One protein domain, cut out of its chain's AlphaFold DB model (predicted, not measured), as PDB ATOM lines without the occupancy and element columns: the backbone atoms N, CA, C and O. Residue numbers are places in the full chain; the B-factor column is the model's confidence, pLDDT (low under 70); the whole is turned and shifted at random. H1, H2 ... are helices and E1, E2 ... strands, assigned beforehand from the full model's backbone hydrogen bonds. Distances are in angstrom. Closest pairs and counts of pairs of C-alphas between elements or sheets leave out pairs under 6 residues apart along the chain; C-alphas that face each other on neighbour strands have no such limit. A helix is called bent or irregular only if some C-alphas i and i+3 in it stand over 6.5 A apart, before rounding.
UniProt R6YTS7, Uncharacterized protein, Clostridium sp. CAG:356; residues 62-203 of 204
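AT A GLANCE: This is residues 62 to 203 of the 204 residues of an uncharacterized protein of Clostridium sp. CAG:356 (UniProt R6YTS7). A four-stranded antiparallel sheet stands in the middle, with helices H1 and H3 laid across its strands on one face and the short helix H2 on the opposite face. H4 is near the E2 edge of the sheet and H5 near the E4 edge, with the small H6 beyond H5 at the far end of the longest axis. The printed part has 142 residues, with four named strands and six named helices in the order E1 E2 H1 H2 E3 E4 H3 H4 H5 H6; across the sheet the order is E2 E1 E3 E4. The class is mixed, helices and strands. The whole is compact, with a radius of gyration of the C-alphas of 14.5 A and spans of 45 by 35 by 28 A.

IN THESE COORDINATES: Strand E1, residues 62 to 65, begins at C-alpha 62 at (136.977, 260.655, 173.258) and is 10.2 A long from first to last C-alpha. E2, residues 73 to 77, is 13.0 A long. H1, residues 83 to 100, is the longest helix at 25.7 A and ends at C-alpha 100 at (121.077, 266.809, 157.363). H2, residues 112 to 117, is 8.6 A long. E3, residues 121 to 126, measures 15.9 A, and E4, residues 146 to 150, 12.8 A. H3, residues 155 to 166, is 18.4 A long; it is neither bent nor irregular, but only just: C-alphas 163 and 166 are 6.5 A apart. H4, residues 172 to 179, is 10.4 A long. H5, residues 193 to 197, is 6.0 A long, and H6, residues 199 to 202, is 5.8 A long and ends at C-alpha 202 at (136.213, 254.844, 146.875).

HOW THE PARTS SIT: In the sheet, E1 and E2 form a hairpin, with N 64 and O 74 2.8 A apart, within hydrogen-bond range. E1 and E3 are antiparallel neighbours at 155 degrees, with N 124 and O 63 2.8 A apart. E3 and E4 form a second hairpin, with N 123 and O 148 2.8 A apart. The edge strands are E2 and E4. E2, H1 H2 and E3 make a split strand-helix-strand unit, two strands that run the same way with E1 between them, and its crossover is right-handed. H1 is on the sheet at a height of 9.4 A and runs across the strands, at 68 degrees to E3 on the local plane. H3 is on the same face at a height of 9.6 A, across the strands at 86 degrees to E2 on the local plane. H1, with residues 86 to 93 alone, touches residues 155 to 160 of H3; the closest C-alphas, of Val 89 and Leu 156, are 5.9 A apart. These two helices run opposite ways at a shallow tilt of 32 degrees, only just short of steep. On the opposite face H2, at a height of 9.0 A, runs along the strands, at 4 degrees to E1 on the local plane. H2 and H4 only just touch, with 3 pairs of C-alphas within 8 A, the closest those of Ser 116 and Ile 172 at 7.3 A. H4 and H5 each only graze the sheet. H5 and H6 are close but not clearly touching, the closest C-alphas being Lys 195 and Ser 201 at 6.2 A, and H6 is not on the sheet. Every O i to N i+4 pair is within hydrogen-bond range in H1, H2, H4 and H5; H3 has 6 of 8, and H6 is too short for such a pair.

THE WHOLE: The C-alphas farthest apart, of Arg 166 and Ala 203, are 45.1 A apart. The printed part has no cut. The links H1 to H2, E3 to E4 and H4 to H5 are long. The mean pLDDT of the printed part is 88.7; it is under 70 at residues 129 to 135, 137, 187 to 190 and 201 to 203.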
ATOM      1  N   ILE A  62     137.556 259.454 173.850       98.12
ATOM      2  CA  ILE A  62     136.977 260.655 173.258       98.12
ATOM      3  C   ILE A  62     137.932 261.806 173.526       98.12
ATOM      4  O   ILE A  62     138.215 262.145 174.678       98.12
ATOM      5  N   ILE A  63     138.416 262.417 172.453       97.94
ATOM      6  CA  ILE A  63     139.294 263.578 172.510       97.94
ATOM      7  C   ILE A  63     138.477 264.803 172.138       97.94
ATOM      8  O   ILE A  63     137.690 264.794 171.196       97.94
ATOM      9  N   ILE A  64     138.662 265.874 172.892       98.31
ATOM     10  CA  ILE A  64     137.912 267.108 172.735       98.31
ATOM     11  C   ILE A  64     138.875 268.257 172.508       98.31
ATOM     12  O   ILE A  64     139.813 268.448 173.280       98.31
ATOM     13  N   LYS A  65     138.557 269.086 171.518       97.75
ATOM     14  CA  LYS A  65     139.163 270.399 171.318       97.75
ATOM     15  C   LYS A  65     138.071 271.465 171.314       97.75
ATOM     16  O   LYS A  65     137.056 271.318 170.632       97.75
ATOM     17  N   LYS A  66     138.269 272.547 172.067       96.62
ATOM     18  CA  LYS A  66     137.287 273.634 172.187       96.62
ATOM     19  C   LYS A  66     137.612 274.796 171.261       96.62
ATOM     20  O   LYS A  66     138.765 275.081 170.942       96.62
ATOM     21  N   GLN A  67     136.571 275.504 170.853       95.62
ATOM     22  CA  GLN A  67     136.710 276.801 170.221       95.62
ATOM     23  C   GLN A  67     137.390 277.788 171.184       95.62
ATOM     24  O   GLN A  67     137.149 277.762 172.391       95.62
ATOM     25  N   GLY A  68     138.226 278.679 170.646       93.31
ATOM     26  CA  GLY A  68     138.923 279.704 171.425       93.31
ATOM     27  C   GLY A  68     140.117 279.200 172.242       93.31
ATOM     28  O   GLY A  68     140.732 280.000 172.941       93.31
ATOM     29  N   THR A  69     140.466 277.913 172.154       93.88
ATOM     30  CA  THR A  69     141.649 277.340 172.811       93.88
ATOM     31  C   THR A  69     142.613 276.795 171.763       93.88
ATOM     32  O   THR A  69     142.236 275.910 170.994       93.88
ATOM     33  N   ALA A  70     143.842 277.311 171.743       94.06
ATOM     34  CA  ALA A  70     144.909 276.816 170.878       94.06
ATOM     35  C   ALA A  70     145.790 275.828 171.650       94.06
ATOM     36  O   ALA A  70     146.158 276.115 172.789       94.06
ATOM     37  N   ASN A  71     146.153 274.699 171.034       95.38
ATOM     38  CA  ASN A  71     147.020 273.683 171.649       95.38
ATOM     39  C   ASN A  71     146.492 273.160 173.004       95.38
ATOM     40  O   ASN A  71     147.274 272.845 173.901       95.38
ATOM     41  N   GLU A  72     145.164 273.077 173.156       97.00
ATOM     42  CA  GLU A  72     144.501 272.497 174.328       97.00
ATOM     43  C   GLU A  72     143.519 271.395 173.909       97.00
ATOM     44  O   GLU A  72     142.558 271.639 173.174       97.00
ATOM     45  N   PHE A  73     143.746 270.196 174.439       98.19
ATOM     46  CA  PHE A  73     142.932 269.004 174.238       98.19
ATOM     47  C   PHE A  73     142.526 268.399 175.581       98.19
ATOM     48  O   PHE A  73     143.241 268.521 176.576       98.19
ATOM     49  N   TYR A  74     141.396 267.703 175.602       98.25
ATOM     50  CA  TYR A  74     140.893 266.972 176.765       98.25
ATOM     51  C   TYR A  74     140.615 265.535 176.345       98.25
ATOM     52  O   TYR A  74     140.118 265.315 175.243       98.25
ATOM     53  N   ILE A  75     140.944 264.566 177.198       97.56
ATOM     54  CA  ILE A  75     140.860 263.141 176.861       97.56
ATOM     55  C   ILE A  75     139.982 262.439 177.891       97.56
ATOM     56  O   ILE A  75     140.241 262.522 179.091       97.56
ATOM     57  N   PHE A  76     138.980 261.717 177.400       97.81
ATOM     58  CA  PHE A  76     138.077 260.890 178.188       97.81
ATOM     59  C   PHE A  76     138.225 259.442 177.724       97.81
ATOM     60  O   PHE A  76     137.656 259.045 176.711       97.81
ATOM     61  N   ASP A  77     139.020 258.672 178.462       95.88
ATOM     62  CA  ASP A  77     139.189 257.232 178.244       95.88
ATOM     63  C   ASP A  77     137.905 256.478 178.658       95.88
ATOM     64  O   ASP A  77     137.150 256.978 179.497       95.88
ATOM     65  N   LYS A  78     137.667 255.260 178.145       94.38
ATOM     66  CA  LYS A  78     136.493 254.419 178.505       94.38
ATOM     67  C   LYS A  78     136.253 254.262 180.015       94.38
ATOM     68  O   LYS A  78     135.119 254.085 180.447       94.38
ATOM     69  N   SER A  79     137.308 254.320 180.831       94.69
ATOM     70  CA  SER A  79     137.212 254.235 182.295       94.69
ATOM     71  C   SER A  79     136.719 255.522 182.970       94.69
ATOM     72  O   SER A  79     136.471 255.522 184.176       94.69
ATOM     73  N   ASN A  80     136.624 256.641 182.245       96.56
ATOM     74  CA  ASN A  80     136.102 257.894 182.778       96.56
ATOM     75  C   ASN A  80     134.582 257.778 182.986       96.56
ATOM     76  O   ASN A  80     133.848 257.370 182.092       96.56
ATOM     77  N   LYS A  81     134.088 258.188 184.159       96.31
ATOM     78  CA  LYS A  81     132.657 258.116 184.510       96.31
ATOM     79  C   LYS A  81     131.732 258.900 183.570       96.31
ATOM     80  O   LYS A  81     130.556 258.573 183.474       96.31
ATOM     81  N   GLU A  82     132.252 259.927 182.904       96.88
ATOM     82  CA  GLU A  82     131.500 260.782 181.980       96.88
ATOM     83  C   GLU A  82     131.579 260.284 180.529       96.88
ATOM     84  O   GLU A  82     130.863 260.797 179.671       96.88
ATOM     85  N   TYR A  83     132.419 259.278 180.242       98.00
ATOM     86  CA  TYR A  83     132.657 258.760 178.891       98.00
ATOM     87  C   TYR A  83     131.349 258.392 178.180       98.00
ATOM     88  O   TYR A  83     131.076 258.876 177.083       98.00
ATOM     89  N   GLU A  84     130.499 257.593 178.831       97.44
ATOM     90  CA  GLU A  84     129.229 257.144 178.249       97.44
ATOM     91  C   GLU A  84     128.252 258.302 178.011       97.44
ATOM     92  O   GLU A  84     127.520 258.301 177.021       97.44
ATOM     93  N   HIS A  85     128.250 259.322 178.878       96.38
ATOM     94  CA  HIS A  85     127.389 260.493 178.700       96.38
ATOM     95  C   HIS A  85     127.840 261.331 177.504       96.38
ATOM     96  O   HIS A  85     127.020 261.666 176.647       96.38
ATOM     97  N   ILE A  86     129.146 261.599 177.393       97.69
ATOM     98  CA  ILE A  86     129.718 262.313 176.245       97.69
ATOM     99  C   ILE A  86     129.436 261.544 174.959       97.69
ATOM    100  O   ILE A  86     128.938 262.139 174.006       97.69
ATOM    101  N   LEU A  87     129.711 260.235 174.942       97.75
ATOM    102  CA  LEU A  87     129.491 259.381 173.779       97.75
ATOM    103  C   LEU A  87     128.034 259.453 173.322       97.75
ATOM    104  O   LEU A  87     127.763 259.736 172.159       97.75
ATOM    105  N   LYS A  88     127.089 259.267 174.248       96.19
ATOM    106  CA  LYS A  88     125.653 259.284 173.960       96.19
ATOM    107  C   LYS A  88     125.198 260.615 173.347       96.19
ATOM    108  O   LYS A  88     124.496 260.617 172.339       96.19
ATOM    109  N   VAL A  89     125.618 261.744 173.923       96.81
ATOM    110  CA  VAL A  89     125.259 263.083 173.422       96.81
ATOM    111  C   VAL A  89     125.961 263.401 172.099       96.81
ATOM    112  O   VAL A  89     125.373 264.055 171.236       96.81
ATOM    113  N   ALA A  90     127.201 262.942 171.919       97.62
ATOM    114  CA  ALA A  90     127.948 263.114 170.681       97.62
ATOM    115  C   ALA A  90     127.310 262.329 169.529       97.62
ATOM    116  O   ALA A  90     127.041 262.927 168.493       97.62
ATOM    117  N   LEU A  91     126.987 261.047 169.726       97.00
ATOM    118  CA  LEU A  91     126.346 260.197 168.714       97.00
ATOM    119  C   LEU A  91     124.998 260.761 168.262       97.00
ATOM    120  O   LEU A  91     124.758 260.896 167.066       97.00
ATOM    121  N   ASP A  92     124.148 261.172 169.201       95.94
ATOM    122  CA  ASP A  92     122.878 261.824 168.874       95.94
ATOM    123  C   ASP A  92     123.094 263.087 168.027       95.94
ATOM    124  O   ASP A  92     122.439 263.290 167.001       95.94
ATOM    125  N   ARG A  93     124.086 263.913 168.375       95.38
ATOM    126  CA  ARG A  93     124.388 265.108 167.586       95.38
ATOM    127  C   ARG A  93     124.972 264.767 166.208       95.38
ATOM    128  O   ARG A  93     124.618 265.432 165.232       95.38
ATOM    129  N   MET A  94     125.816 263.742 166.124       96.00
ATOM    130  CA  MET A  94     126.368 263.219 164.875       96.00
ATOM    131  C   MET A  94     125.263 262.689 163.964       96.00
ATOM    132  O   MET A  94     125.308 262.970 162.773       96.00
ATOM    133  N   TYR A  95     124.237 262.016 164.497       95.12
ATOM    134  CA  TYR A  95     123.072 261.567 163.725       95.12
ATOM    135  C   TYR A  95     122.415 262.720 162.968       95.12
ATOM    136  O   TYR A  95     122.201 262.619 161.759       95.12
ATOM    137  N   TYR A  96     122.133 263.837 163.640       93.31
ATOM    138  CA  TYR A  96     121.531 264.986 162.963       93.31
ATOM    139  C   TYR A  96     122.478 265.598 161.934       93.31
ATOM    140  O   TYR A  96     122.054 265.885 160.820       93.31
ATOM    141  N   SER A  97     123.759 265.764 162.274       94.06
ATOM    142  CA  SER A  97     124.745 266.317 161.342       94.06
ATOM    143  C   SER A  97     124.962 265.444 160.108       94.06
ATOM    144  O   SER A  97     125.104 265.981 159.018       94.06
ATOM    145  N   PHE A  98     124.951 264.121 160.264       93.56
ATOM    146  CA  PHE A  98     125.158 263.165 159.179       93.56
ATOM    147  C   PHE A  98     123.953 263.075 158.239       93.56
ATOM    148  O   PHE A  98     124.109 262.979 157.030       93.56
ATOM    149  N   ASN A  99     122.732 263.139 158.777       91.12
ATOM    150  CA  ASN A  99     121.521 263.014 157.962       91.12
ATOM    151  C   ASN A  99     121.049 264.340 157.341       91.12
ATOM    152  O   ASN A  99     120.241 264.322 156.416       91.12
ATOM    153  N   GLN A 100     121.499 265.490 157.855       89.69
ATOM    154  CA  GLN A 100     121.077 266.809 157.363       89.69
ATOM    155  C   GLN A 100     122.055 267.434 156.362       89.69
ATOM    156  O   GLN A 100     121.658 268.345 155.635       89.69
ATOM    157  N   ASP A 101     123.309 266.979 156.315       88.19
ATOM    158  CA  ASP A 101     124.327 267.499 155.400       88.19
ATOM    159  C   ASP A 101     124.752 266.424 154.387       88.19
ATOM    160  O   ASP A 101     125.505 265.519 154.742       88.19
ATOM    161  N   PRO A 102     124.356 266.531 153.105       81.88
ATOM    162  CA  PRO A 102     124.731 265.545 152.095       81.88
ATOM    163  C   PRO A 102     126.245 265.475 151.843       81.88
ATOM    164  O   PRO A 102     126.725 264.476 151.315       81.88
ATOM    165  N   ASN A 103     127.013 266.508 152.205       86.56
ATOM    166  CA  ASN A 103     128.465 266.522 152.040       86.56
ATOM    167  C   ASN A 103     129.224 266.099 153.306       86.56
ATOM    168  O   ASN A 103     130.456 265.997 153.261       86.56
ATOM    169  N   ASN A 104     128.523 265.867 154.423       89.94
ATOM    170  CA  ASN A 104     129.096 265.487 155.715       89.94
ATOM    171  C   ASN A 104     130.267 266.383 156.161       89.94
ATOM    172  O   ASN A 104     131.235 265.897 156.740       89.94
ATOM    173  N   TRP A 105     130.212 267.699 155.931       90.88
ATOM    174  CA  TRP A 105     131.309 268.633 156.235       90.88
ATOM    175  C   TRP A 105     131.686 268.692 157.717       90.88
ATOM    176  O   TRP A 105     132.774 269.160 158.061       90.88
ATOM    177  N   ALA A 106     130.794 268.269 158.612       94.69
ATOM    178  CA  ALA A 106     131.100 268.135 160.033       94.69
ATOM    179  C   ALA A 106     132.113 267.013 160.321       94.69
ATOM    180  O   ALA A 106     132.740 267.030 161.374       94.69
ATOM    181  N   PHE A 107     132.290 266.078 159.387       94.81
ATOM    182  CA  PHE A 107     133.128 264.889 159.531       94.81
ATOM    183  C   PHE A 107     134.388 264.918 158.666       94.81
ATOM    184  O   PHE A 107     135.063 263.903 158.515       94.81
ATOM    185  N   THR A 108     134.700 266.066 158.063       92.50
ATOM    186  CA  THR A 108     135.951 266.242 157.324       92.50
ATOM    187  C   THR A 108     137.131 266.029 158.279       92.50
ATOM    188  O   THR A 108     137.207 266.736 159.289       92.50
ATOM    189  N   PRO A 109     138.034 265.075 157.994       90.12
ATOM    190  CA  PRO A 109     139.232 264.887 158.791       90.12
ATOM    191  C   PRO A 109     140.218 266.031 158.540       90.12
ATOM    192  O   PRO A 109     140.353 266.522 157.418       90.12
ATOM    193  N   TYR A 110     140.927 266.426 159.589       90.75
ATOM    194  CA  TYR A 110     141.971 267.444 159.540       90.75
ATOM    195  C   TYR A 110     143.196 266.944 160.291       90.75
ATOM    196  O   TYR A 110     143.071 266.112 161.191       90.75
ATOM    197  N   LEU A 111     144.360 267.497 159.953       91.81
ATOM    198  CA  LEU A 111     145.571 267.263 160.729       91.81
ATOM    199  C   LEU A 111     145.376 267.788 162.148       91.81
ATOM    200  O   LEU A 111     144.732 268.820 162.364       91.81
ATOM    201  N   ILE A 112     145.967 267.117 163.130       92.44
ATOM    202  CA  ILE A 112     145.827 267.511 164.530       92.44
ATOM    203  C   ILE A 112     146.360 268.925 164.789       92.44
ATOM    204  O   ILE A 112     145.859 269.629 165.666       92.44
ATOM    205  N   GLU A 113     147.334 269.377 163.998       93.00
ATOM    206  CA  GLU A 113     147.862 270.743 164.049       93.00
ATOM    207  C   GLU A 113     146.851 271.774 163.540       93.00
ATOM    208  O   GLU A 113     146.663 272.813 164.180       93.00
ATOM    209  N   ASP A 114     146.122 271.461 162.467       93.88
ATOM    210  CA  ASP A 114     145.032 272.303 161.967       93.88
ATOM    211  C   ASP A 114     143.892 272.363 162.989       93.88
ATOM    212  O   ASP A 114     143.391 273.442 163.315       93.88
ATOM    213  N   ILE A 115     143.529 271.221 163.584       95.12
ATOM    214  CA  ILE A 115     142.525 271.153 164.654       95.12
ATOM    215  C   ILE A 115     142.968 271.986 165.855       95.12
ATOM    216  O   ILE A 115     142.182 272.793 166.355       95.12
ATOM    217  N   SER A 116     144.216 271.836 166.294       95.50
ATOM    218  CA  SER A 116     144.788 272.576 167.419       95.50
ATOM    219  C   SER A 116     144.719 274.085 167.219       95.50
ATOM    220  O   SER A 116     144.421 274.811 168.167       95.50
ATOM    221  N   ASN A 117     144.989 274.557 166.001       95.00
ATOM    222  CA  ASN A 117     145.046 275.982 165.677       95.00
ATOM    223  C   ASN A 117     143.703 276.557 165.204       95.00
ATOM    224  O   ASN A 117     143.549 277.774 165.112       95.00
ATOM    225  N   SER A 118     142.719 275.705 164.909       94.94
ATOM    226  CA  SER A 118     141.394 276.139 164.464       94.94
ATOM    227  C   SER A 118     140.659 276.952 165.539       94.94
ATOM    228  O   SER A 118     140.937 276.858 166.735       94.94
ATOM    229  N   ASN A 119     139.625 277.693 165.141       95.75
ATOM    230  CA  ASN A 119     138.685 278.330 166.071       95.75
ATOM    231  C   ASN A 119     137.327 277.609 166.088       95.75
ATOM    232  O   ASN A 119     136.275 278.244 166.088       95.75
ATOM    233  N   GLU A 120     137.345 276.278 166.069       96.75
ATOM    234  CA  GLU A 120     136.140 275.439 166.035       96.75
ATOM    235  C   GLU A 120     136.144 274.426 167.188       96.75
ATOM    236  O   GLU A 120     137.182 274.208 167.815       96.75
ATOM    237  N   ASN A 121     134.999 273.815 167.498       98.06
ATOM    238  CA  ASN A 121     134.964 272.699 168.443       98.06
ATOM    239  C   ASN A 121     135.036 271.371 167.691       98.06
ATOM    240  O   ASN A 121     134.325 271.192 166.701       98.06
ATOM    241  N   PHE A 122     135.825 270.439 168.213       98.25
ATOM    242  CA  PHE A 122     135.959 269.089 167.685       98.25
ATOM    243  C   PHE A 122     135.784 268.057 168.791       98.25
ATOM    244  O   PHE A 122     136.279 268.228 169.908       98.25
ATOM    245  N   ILE A 123     135.095 266.978 168.445       98.06
ATOM    246  CA  ILE A 123     135.238 265.676 169.080       98.06
ATOM    247  C   ILE A 123     135.987 264.776 168.103       98.06
ATOM    248  O   ILE A 123     135.693 264.784 166.911       98.06
ATOM    249  N   ILE A 124     136.946 264.014 168.613       97.00
ATOM    250  CA  ILE A 124     137.621 262.948 167.884       97.00
ATOM    251  C   ILE A 124     137.351 261.659 168.653       97.00
ATOM    252  O   ILE A 124     137.662 261.553 169.841       97.00
ATOM    253  N   PHE A 125     136.716 260.708 167.986       95.69
ATOM    254  CA  PHE A 125     136.612 259.334 168.451       95.69
ATOM    255  C   PHE A 125     137.862 258.612 167.999       95.69
ATOM    256  O   PHE A 125     138.070 258.462 166.801       95.69
ATOM    257  N   ASP A 126     138.689 258.243 168.963       93.38
ATOM    258  CA  ASP A 126     139.982 257.623 168.726       93.38
ATOM    259  C   ASP A 126     139.893 256.134 169.047       93.38
ATOM    260  O   ASP A 126     139.486 255.732 170.147       93.38
ATOM    261  N   TYR A 127     140.238 255.329 168.053       88.69
ATOM    262  CA  TYR A 127     140.313 253.884 168.140       88.69
ATOM    263  C   TYR A 127     141.799 253.516 168.232       88.69
ATOM    264  O   TYR A 127     142.611 253.968 167.422       88.69
ATOM    265  N   ASP A 128     142.177 252.692 169.221       77.81
ATOM    266  CA  ASP A 128     143.563 252.211 169.401       77.81
ATOM    267  C   ASP A 128     144.017 251.238 168.297       77.81
ATOM    268  O   ASP A 128     145.046 250.573 168.435       77.81
ATOM    269  N   ASP A 129     143.285 251.181 167.182       67.50
ATOM    270  CA  ASP A 129     143.633 250.464 165.961       67.50
ATOM    271  C   ASP A 129     144.811 251.158 165.261       67.50
ATOM    272  O   ASP A 129     144.737 251.686 164.150       67.50
ATOM    273  N   TYR A 130     145.958 251.155 165.933       59.75
ATOM    274  CA  TYR A 130     147.240 251.478 165.349       59.75
ATOM    275  C   TYR A 130     147.664 250.296 164.487       59.75
ATOM    276  O   TYR A 130     148.380 249.393 164.923       59.75
ATOM    277  N   THR A 131     147.235 250.283 163.232       53.50
ATOM    278  CA  THR A 131     147.954 249.500 162.234       53.50
ATOM    279  C   THR A 131     148.781 250.453 161.396       53.50
ATOM    280  O   THR A 131     148.300 251.472 160.917       53.50
ATOM    281  N   ASN A 132     150.047 250.097 161.172       53.78
ATOM    282  CA  ASN A 132     150.949 250.728 160.200       53.78
ATOM    283  C   ASN A 132     150.423 250.647 158.743       53.78
ATOM    284  O   ASN A 132     151.190 250.773 157.787       53.78
ATOM    285  N   ASN A 133     149.131 250.372 158.561       60.41
ATOM    286  CA  ASN A 133     148.446 250.295 157.297       60.41
ATOM    287  C   ASN A 133     148.113 251.717 156.851       60.41
ATOM    288  O   ASN A 133     147.157 252.314 157.325       60.41
ATOM    289  N   LYS A 134     148.902 252.263 155.926       60.59
ATOM    290  CA  LYS A 134     148.678 253.602 155.357       60.59
ATOM    291  C   LYS A 134     147.363 253.717 154.575       60.59
ATOM    292  O   LYS A 134     146.927 254.831 154.315       60.59
ATOM    293  N   ASP A 135     146.726 252.587 154.265       67.19
ATOM    294  CA  ASP A 135     145.509 252.495 153.464       67.19
ATOM    295  C   ASP A 135     144.260 252.152 154.301       67.19
ATOM    296  O   ASP A 135     143.198 251.896 153.738       67.19
ATOM    297  N   TYR A 136     144.330 252.187 155.643       72.31
ATOM    298  CA  TYR A 136     143.180 251.891 156.523       72.31
ATOM    299  C   TYR A 136     141.959 252.792 156.259       72.31
ATOM    300  O   TYR A 136     140.820 252.405 156.511       72.31
ATOM    301  N   ILE A 137     142.173 253.982 155.687       69.50
ATOM    302  CA  ILE A 137     141.092 254.871 155.248       69.50
ATOM    303  C   ILE A 137     140.285 254.316 154.056       69.50
ATOM    304  O   ILE A 137     139.205 254.823 153.758       69.50
ATOM    305  N   TYR A 138     140.727 253.251 153.398       71.69
ATOM    306  CA  TYR A 138     139.953 252.528 152.381       71.69
ATOM    307  C   TYR A 138     139.388 251.212 152.911       71.69
ATOM    308  O   TYR A 138     138.476 250.650 152.313       71.69
ATOM    309  N   ASP A 139     139.893 250.753 154.052       71.94
ATOM    310  CA  ASP A 139     139.485 249.495 154.640       71.94
ATOM    311  C   ASP A 139     138.111 249.638 155.313       71.94
ATOM    312  O   ASP A 139     137.901 250.450 156.226       71.94
ATOM    313  N   THR A 140     137.146 248.876 154.798       72.44
ATOM    314  CA  THR A 140     135.771 248.845 155.292       72.44
ATOM    315  C   THR A 140     135.602 247.948 156.503       72.44
ATOM    316  O   THR A 140     134.519 247.977 157.082       72.44
ATOM    317  N   ASP A 141     136.626 247.203 156.924       73.25
ATOM    318  CA  ASP A 141     136.592 246.296 158.074       73.25
ATOM    319  C   ASP A 141     137.177 246.945 159.340       73.25
ATOM    320  O   ASP A 141     136.700 246.652 160.434       73.25
ATOM    321  N   PHE A 142     138.021 247.974 159.212       73.12
ATOM    322  CA  PHE A 142     138.591 248.714 160.352       73.12
ATOM    323  C   PHE A 142     137.687 249.815 160.922       73.12
ATOM    324  O   PHE A 142     136.871 250.415 160.206       73.12
ATOM    325  N   ASN A 143     137.841 250.099 162.218       76.00
ATOM    326  CA  ASN A 143     137.293 251.291 162.855       76.00
ATOM    327  C   ASN A 143     138.302 252.426 162.715       76.00
ATOM    328  O   ASN A 143     139.361 252.434 163.331       76.00
ATOM    329  N   ARG A 144     137.978 253.386 161.854       82.38
ATOM    330  CA  ARG A 144     138.785 254.596 161.706       82.38
ATOM    331  C   ARG A 144     138.385 255.626 162.744       82.38
ATOM    332  O   ARG A 144     137.218 255.700 163.127       82.38
ATOM    333  N   ASP A 145     139.328 256.491 163.086       90.19
ATOM    334  CA  ASP A 145     139.049 257.643 163.931       90.19
ATOM    335  C   ASP A 145     137.951 258.514 163.312       90.19
ATOM    336  O   ASP A 145     137.944 258.763 162.108       90.19
ATOM    337  N   ILE A 146     136.996 258.987 164.109       92.62
ATOM    338  CA  ILE A 146     135.902 259.823 163.597       92.62
ATOM    339  C   ILE A 146     136.074 261.236 164.115       92.62
ATOM    340  O   ILE A 146     136.085 261.476 165.321       92.62
ATOM    341  N   PHE A 147     136.140 262.185 163.190       95.00
ATOM    342  CA  PHE A 147     136.152 263.604 163.498       95.00
ATOM    343  C   PHE A 147     134.727 264.116 163.480       95.00
ATOM    344  O   PHE A 147     133.963 263.822 162.565       95.00
ATOM    345  N   PHE A 148     134.374 264.915 164.474       97.25
ATOM    346  CA  PHE A 148     133.093 265.583 164.519       97.25
ATOM    347  C   PHE A 148     133.256 267.034 164.954       97.25
ATOM    348  O   PHE A 148     133.482 267.345 166.125       97.25
ATOM    349  N   ARG A 149     133.112 267.943 163.993       97.38
ATOM    350  CA  ARG A 149     133.040 269.380 164.225       97.38
ATOM    351  C   ARG A 149     131.630 269.776 164.646       97.38
ATOM    352  O   ARG A 149     130.661 269.465 163.955       97.38
ATOM    353  N   PHE A 150     131.511 270.541 165.729       96.75
ATOM    354  CA  PHE A 150     130.209 270.943 166.264       96.75
ATOM    355  C   PHE A 150     130.129 272.419 166.674       96.75
ATOM    356  O   PHE A 150     131.098 273.059 167.086       96.75
ATOM    357  N   SER A 151     128.919 272.967 166.563       94.50
ATOM    358  CA  SER A 151     128.635 274.375 166.834       94.50
ATOM    359  C   SER A 151     128.463 274.669 168.324       94.50
ATOM    360  O   SER A 151     127.975 273.839 169.102       94.50
ATOM    361  N   ASN A 152     128.756 275.916 168.690       93.81
ATOM    362  CA  ASN A 152     128.355 276.484 169.974       93.81
ATOM    363  C   ASN A 152     126.830 276.444 170.147       93.81
ATOM    364  O   ASN A 152     126.075 276.388 169.177       93.81
ATOM    365  N   GLY A 153     126.370 276.494 171.396       87.81
ATOM    366  CA  GLY A 153     124.937 276.540 171.713       87.81
ATOM    367  C   GLY A 153     124.201 275.204 171.557       87.81
ATOM    368  O   GLY A 153     123.031 275.110 171.929       87.81
ATOM    369  N   THR A 154     124.876 274.154 171.089       92.69
ATOM    370  CA  THR A 154     124.359 272.781 171.134       92.69
ATOM    371  C   THR A 154     124.401 272.229 172.565       92.69
ATOM    372  O   THR A 154     125.188 272.687 173.397       92.69
ATOM    373  N   ARG A 155     123.573 271.215 172.855       94.25
ATOM    374  CA  ARG A 155     123.659 270.444 174.110       94.25
ATOM    375  C   ARG A 155     125.054 269.846 174.295       94.25
ATOM    376  O   ARG A 155     125.637 269.967 175.366       94.25
ATOM    377  N   LEU A 156     125.615 269.291 173.217       96.69
ATOM    378  CA  LEU A 156     126.977 268.766 173.210       96.69
ATOM    379  C   LEU A 156     127.991 269.826 173.652       96.69
ATOM    380  O   LEU A 156     128.794 269.567 174.539       96.69
ATOM    381  N   TYR A 157     127.910 271.045 173.110       97.19
ATOM    382  CA  TYR A 157     128.778 272.143 173.532       97.19
ATOM    383  C   TYR A 157     128.656 272.456 175.024       97.19
ATOM    384  O   TYR A 157     129.678 272.615 175.686       97.19
ATOM    385  N   ARG A 158     127.438 272.520 175.576       97.00
ATOM    386  CA  ARG A 158     127.245 272.793 177.009       97.00
ATOM    387  C   ARG A 158     127.798 271.676 177.890       97.00
ATOM    388  O   ARG A 158     128.449 271.984 178.887       97.00
ATOM    389  N   LEU A 159     127.595 270.414 177.505       97.56
ATOM    390  CA  LEU A 159     128.166 269.260 178.201       97.56
ATOM    391  C   LEU A 159     129.694 269.325 178.202       97.56
ATOM    392  O   LEU A 159     130.324 269.283 179.256       97.56
ATOM    393  N   VAL A 160     130.290 269.495 177.025       96.88
ATOM    394  CA  VAL A 160     131.738 269.587 176.867       96.88
ATOM    395  C   VAL A 160     132.308 270.769 177.649       96.88
ATOM    396  O   VAL A 160     133.293 270.621 178.368       96.88
ATOM    397  N   ASP A 161     131.688 271.944 177.561       96.00
ATOM    398  CA  ASP A 161     132.140 273.139 178.272       96.00
ATOM    399  C   ASP A 161     132.065 272.984 179.799       96.00
ATOM    400  O   ASP A 161     132.929 273.497 180.509       96.00
ATOM    401  N   TYR A 162     131.068 272.254 180.305       96.38
ATOM    402  CA  TYR A 162     130.955 271.890 181.716       96.38
ATOM    403  C   TYR A 162     132.057 270.917 182.151       96.38
ATOM    404  O   TYR A 162     132.758 271.186 183.127       96.38
ATOM    405  N   LEU A 163     132.213 269.801 181.435       96.12
ATOM    406  CA  LEU A 163     133.126 268.727 181.824       96.12
ATOM    407  C   LEU A 163     134.587 269.173 181.753       96.12
ATOM    408  O   LEU A 163     135.358 268.944 182.679       96.12
ATOM    409  N   THR A 164     134.950 269.903 180.701       95.19
ATOM    410  CA  THR A 164     136.329 270.368 180.482       95.19
ATOM    411  C   THR A 164     136.804 271.433 181.472       95.19
ATOM    412  O   THR A 164     138.005 271.648 181.593       95.19
ATOM    413  N   GLU A 165     135.905 272.080 182.223       91.94
ATOM    414  CA  GLU A 165     136.252 273.116 183.212       91.94
ATOM    415  C   GLU A 165     137.229 272.606 184.288       91.94
ATOM    416  O   GLU A 165     138.013 273.377 184.840       91.94
ATOM    417  N   ARG A 166     137.162 271.310 184.610       88.56
ATOM    418  CA  ARG A 166     137.964 270.678 185.669       88.56
ATOM    419  C   ARG A 166     138.830 269.526 185.177       88.56
ATOM    420  O   ARG A 166     139.455 268.860 185.999       88.56
ATOM    421  N   GLU A 167     138.856 269.289 183.873       93.19
ATOM    422  CA  GLU A 167     139.628 268.195 183.303       93.19
ATOM    423  C   GLU A 167     141.055 268.607 182.971       93.19
ATOM    424  O   GLU A 167     141.364 269.781 182.739       93.19
ATOM    425  N   HIS A 168     141.943 267.615 182.964       94.56
ATOM    426  CA  HIS A 168     143.337 267.844 182.617       94.56
ATOM    427  C   HIS A 168     143.467 268.258 181.149       94.56
ATOM    428  O   HIS A 168     142.910 267.618 180.255       94.56
ATOM    429  N   LYS A 169     144.248 269.313 180.919       96.50
ATOM    430  CA  LYS A 169     144.543 269.840 179.589       96.50
ATOM    431  C   LYS A 169     145.810 269.204 179.039       96.50
ATOM    432  O   LYS A 169     146.857 269.260 179.680       96.50
ATOM    433  N   TYR A 170     145.728 268.690 177.825       97.44
ATOM    434  CA  TYR A 170     146.850 268.144 177.079       97.44
ATOM    435  C   TYR A 170     147.235 269.104 175.952       97.44
ATOM    436  O   TYR A 170     146.373 269.611 175.235       97.44
ATOM    437  N   THR A 171     148.532 269.341 175.777       97.00
ATOM    438  CA  THR A 171     149.068 269.930 174.539       97.00
ATOM    439  C   THR A 171     149.123 268.865 173.446       97.00
ATOM    440  O   THR A 171     149.066 267.679 173.765       97.00
ATOM    441  N   ILE A 172     149.307 269.241 172.174       94.94
ATOM    442  CA  ILE A 172     149.463 268.275 171.068       94.94
ATOM    443  C   ILE A 172     150.561 267.254 171.384       94.94
ATOM    444  O   ILE A 172     150.341 266.057 171.238       94.94
ATOM    445  N   ASN A 173     151.728 267.695 171.865       93.94
ATOM    446  CA  ASN A 173     152.833 266.775 172.157       93.94
ATOM    447  C   ASN A 173     152.458 265.773 173.257       93.94
ATOM    448  O   ASN A 173     152.706 264.580 173.117       93.94
ATOM    449  N   LYS A 174     151.792 266.237 174.324       95.38
ATOM    450  CA  LYS A 174     151.326 265.360 175.407       95.38
ATOM    451  C   LYS A 174     150.174 264.455 174.982       95.38
ATOM    452  O   LYS A 174     150.081 263.337 175.477       95.38
ATOM    453  N   LEU A 175     149.320 264.924 174.075       94.38
ATOM    454  CA  LEU A 175     148.290 264.116 173.441       94.38
ATOM    455  C   LEU A 175     148.947 262.975 172.662       94.38
ATOM    456  O   LEU A 175     148.695 261.826 173.004       94.38
ATOM    457  N   ARG A 176     149.839 263.287 171.709       91.81
ATOM    458  CA  ARG A 176     150.572 262.314 170.877       91.81
ATOM    459  C   ARG A 176     151.296 261.263 171.723       91.81
ATOM    460  O   ARG A 176     151.181 260.077 171.441       91.81
ATOM    461  N   GLU A 177     151.973 261.685 172.793       90.75
ATOM    462  CA  GLU A 177     152.604 260.775 173.763       90.75
ATOM    463  C   GLU A 177     151.586 259.840 174.434       90.75
ATOM    464  O   GLU A 177     151.838 258.646 174.561       90.75
ATOM    465  N   LYS A 178     150.434 260.370 174.870       90.06
ATOM    466  CA  LYS A 178     149.415 259.589 175.582       90.06
ATOM    467  C   LYS A 178     148.704 258.581 174.675       90.06
ATOM    468  O   LYS A 178     148.430 257.475 175.127       90.06
ATOM    469  N   ILE A 179     148.412 258.950 173.429       88.88
ATOM    470  CA  ILE A 179     147.690 258.087 172.478       88.88
ATOM    471  C   ILE A 179     148.626 257.264 171.583       88.88
ATOM    472  O   ILE A 179     148.161 256.477 170.770       88.88
ATOM    473  N   SER A 180     149.945 257.454 171.711       86.94
ATOM    474  CA  SER A 180     150.971 256.804 170.880       86.94
ATOM    475  C   SER A 180     150.725 256.946 169.368       86.94
ATOM    476  O   SER A 180     151.022 256.040 168.593       86.94
ATOM    477  N   LYS A 181     150.185 258.093 168.939       84.25
ATOM    478  CA  LYS A 181     149.789 258.379 167.551       84.25
ATOM    479  C   LYS A 181     150.269 259.773 167.155       84.25
ATOM    480  O   LYS A 181     150.019 260.736 167.876       84.25
ATOM    481  N   GLU A 182     150.986 259.880 166.034       84.38
ATOM    482  CA  GLU A 182     151.476 261.171 165.519       84.38
ATOM    483  C   GLU A 182     150.367 261.971 164.828       84.38
ATOM    484  O   GLU A 182     150.290 263.191 165.003       84.38
ATOM    485  N   GLU A 183     149.503 261.281 164.079       86.12
ATOM    486  CA  GLU A 183     148.380 261.858 163.347       86.12
ATOM    487  C   GLU A 183     147.216 260.859 163.241       86.12
ATOM    488  O   GLU A 183     147.431 259.648 163.208       86.12
ATOM    489  N   PHE A 184     145.989 261.377 163.183       85.00
ATOM    490  CA  PHE A 184     144.745 260.597 163.095       85.00
ATOM    491  C   PHE A 184     144.351 260.220 161.663       85.00
ATOM    492  O   PHE A 184     143.480 259.375 161.478       85.00
ATOM    493  N   VAL A 185     144.953 260.867 160.659       80.88
ATOM    494  CA  VAL A 185     144.796 260.586 159.222       80.88
ATOM    495  C   VAL A 185     146.114 260.782 158.467       80.88
ATOM    496  O   VAL A 185     146.928 261.613 158.862       80.88
ATOM    497  N   PRO A 186     146.372 260.076 157.354       75.19
ATOM    498  CA  PRO A 186     147.592 260.298 156.581       75.19
ATOM    499  C   PRO A 186     147.695 261.747 156.068       75.19
ATOM    500  O   PRO A 186     146.769 262.268 155.448       75.19
ATOM    501  N   ALA A 187     148.848 262.398 156.278       68.44
ATOM    502  CA  ALA A 187     149.022 263.833 156.010       68.44
ATOM    503  C   ALA A 187     148.819 264.257 154.539       68.44
ATOM    504  O   ALA A 187     148.565 265.421 154.242       68.44
ATOM    505  N   ASN A 188     148.928 263.314 153.606       65.81
ATOM    506  CA  ASN A 188     148.723 263.516 152.173       65.81
ATOM    507  C   ASN A 188     147.289 263.200 151.699       65.81
ATOM    508  O   ASN A 188     147.034 263.245 150.496       65.81
ATOM    509  N   GLN A 189     146.363 262.873 152.606       66.75
ATOM    510  CA  GLN A 189     145.000 262.445 152.282       66.75
ATOM    511  C   GLN A 189     143.960 263.258 153.065       66.75
ATOM    512  O   GLN A 189     143.294 262.762 153.971       66.75
ATOM    513  N   ILE A 190     143.770 264.521 152.672       68.88
ATOM    514  CA  ILE A 190     142.597 265.292 153.106       68.88
ATOM    515  C   ILE A 190     141.410 264.872 152.234       68.88
ATOM    516  O   ILE A 190     141.380 265.113 151.026       68.88
ATOM    517  N   LEU A 191     140.434 264.219 152.856       82.31
ATOM    518  CA  LEU A 191     139.216 263.733 152.213       82.31
ATOM    519  C   LEU A 191     138.043 264.663 152.515       82.31
ATOM    520  O   LEU A 191     137.994 265.293 153.567       82.31
ATOM    521  N   SER A 192     137.048 264.716 151.626       88.69
ATOM    522  CA  SER A 192     135.762 265.304 152.010       88.69
ATOM    523  C   SER A 192     135.119 264.451 153.105       88.69
ATOM    524  O   SER A 192     135.255 263.226 153.093       88.69
ATOM    525  N   GLY A 193     134.369 265.072 154.018       89.94
ATOM    526  CA  GLY A 193     133.642 264.328 155.044       89.94
ATOM    527  C   GLY A 193     132.692 263.271 154.465       89.94
ATOM    528  O   GLY A 193     132.559 262.190 155.031       89.94
ATOM    529  N   PHE A 194     132.108 263.508 153.282       89.56
ATOM    530  CA  PHE A 194     131.312 262.493 152.586       89.56
ATOM    531  C   PHE A 194     132.121 261.233 152.267       89.56
ATOM    532  O   PHE A 194     131.701 260.142 152.641       89.56
ATOM    533  N   LYS A 195     133.284 261.382 151.617       88.00
ATOM    534  CA  LYS A 195     134.169 260.254 151.297       88.00
ATOM    535  C   LYS A 195     134.693 259.586 152.564       88.00
ATOM    536  O   LYS A 195     134.745 258.365 152.645       88.00
ATOM    537  N   TYR A 196     135.030 260.391 153.570       87.75
ATOM    538  CA  TYR A 196     135.554 259.904 154.838       87.75
ATOM    539  C   TYR A 196     134.567 259.000 155.580       87.75
ATOM    540  O   TYR A 196     134.957 257.949 156.084       87.75
ATOM    541  N   MET A 197     133.288 259.382 155.601       88.81
ATOM    542  CA  MET A 197     132.234 258.638 156.293       88.81
ATOM    543  C   MET A 197     131.608 257.512 155.454       88.81
ATOM    544  O   MET A 197     130.873 256.689 156.000       88.81
ATOM    545  N   ASN A 198     131.883 257.464 154.145       86.12
ATOM    546  CA  ASN A 198     131.336 256.476 153.211       86.12
ATOM    547  C   ASN A 198     132.464 255.815 152.394       86.12
ATOM    548  O   ASN A 198     132.614 256.111 151.207       86.12
ATOM    549  N   PRO A 199     133.265 254.912 152.986       72.94
ATOM    550  CA  PRO A 199     134.437 254.331 152.327       72.94
ATOM    551  C   PRO A 199     134.111 253.481 151.085       72.94
ATOM    552  O   PRO A 199     134.938 253.345 150.192       72.94
ATOM    553  N   THR A 200     132.884 252.978 150.946       70.81
ATOM    554  CA  THR A 200     132.443 252.315 149.706       70.81
ATOM    555  C   THR A 200     132.414 253.255 148.496       70.81
ATOM    556  O   THR A 200     132.462 252.784 147.367       70.81
ATOM    557  N   SER A 201     132.402 254.578 148.705       62.97
ATOM    558  CA  SER A 201     132.503 255.579 147.630       62.97
ATOM    559  C   SER A 201     133.897 255.694 146.999       62.97
ATOM    560  O   SER A 201     134.083 256.481 146.074       62.97
ATOM    561  N   PHE A 202     134.888 254.944 147.493       62.88
ATOM    562  CA  PHE A 202     136.213 254.844 146.875       62.88
ATOM    563  C   PHE A 202     136.320 253.716 145.838       62.88
ATOM    564  O   PHE A 202     137.362 253.604 145.203       62.88
ATOM    565  N   ALA A 203     135.286 252.883 145.679       57.69
ATOM    566  CA  ALA A 203     135.307 251.681 144.842       57.69
ATOM    567  C   ALA A 203     134.928 251.915 143.359       57.69
ATOM    568  O   ALA A 203     134.463 250.977 142.711       57.69
TER     569      ALA A 203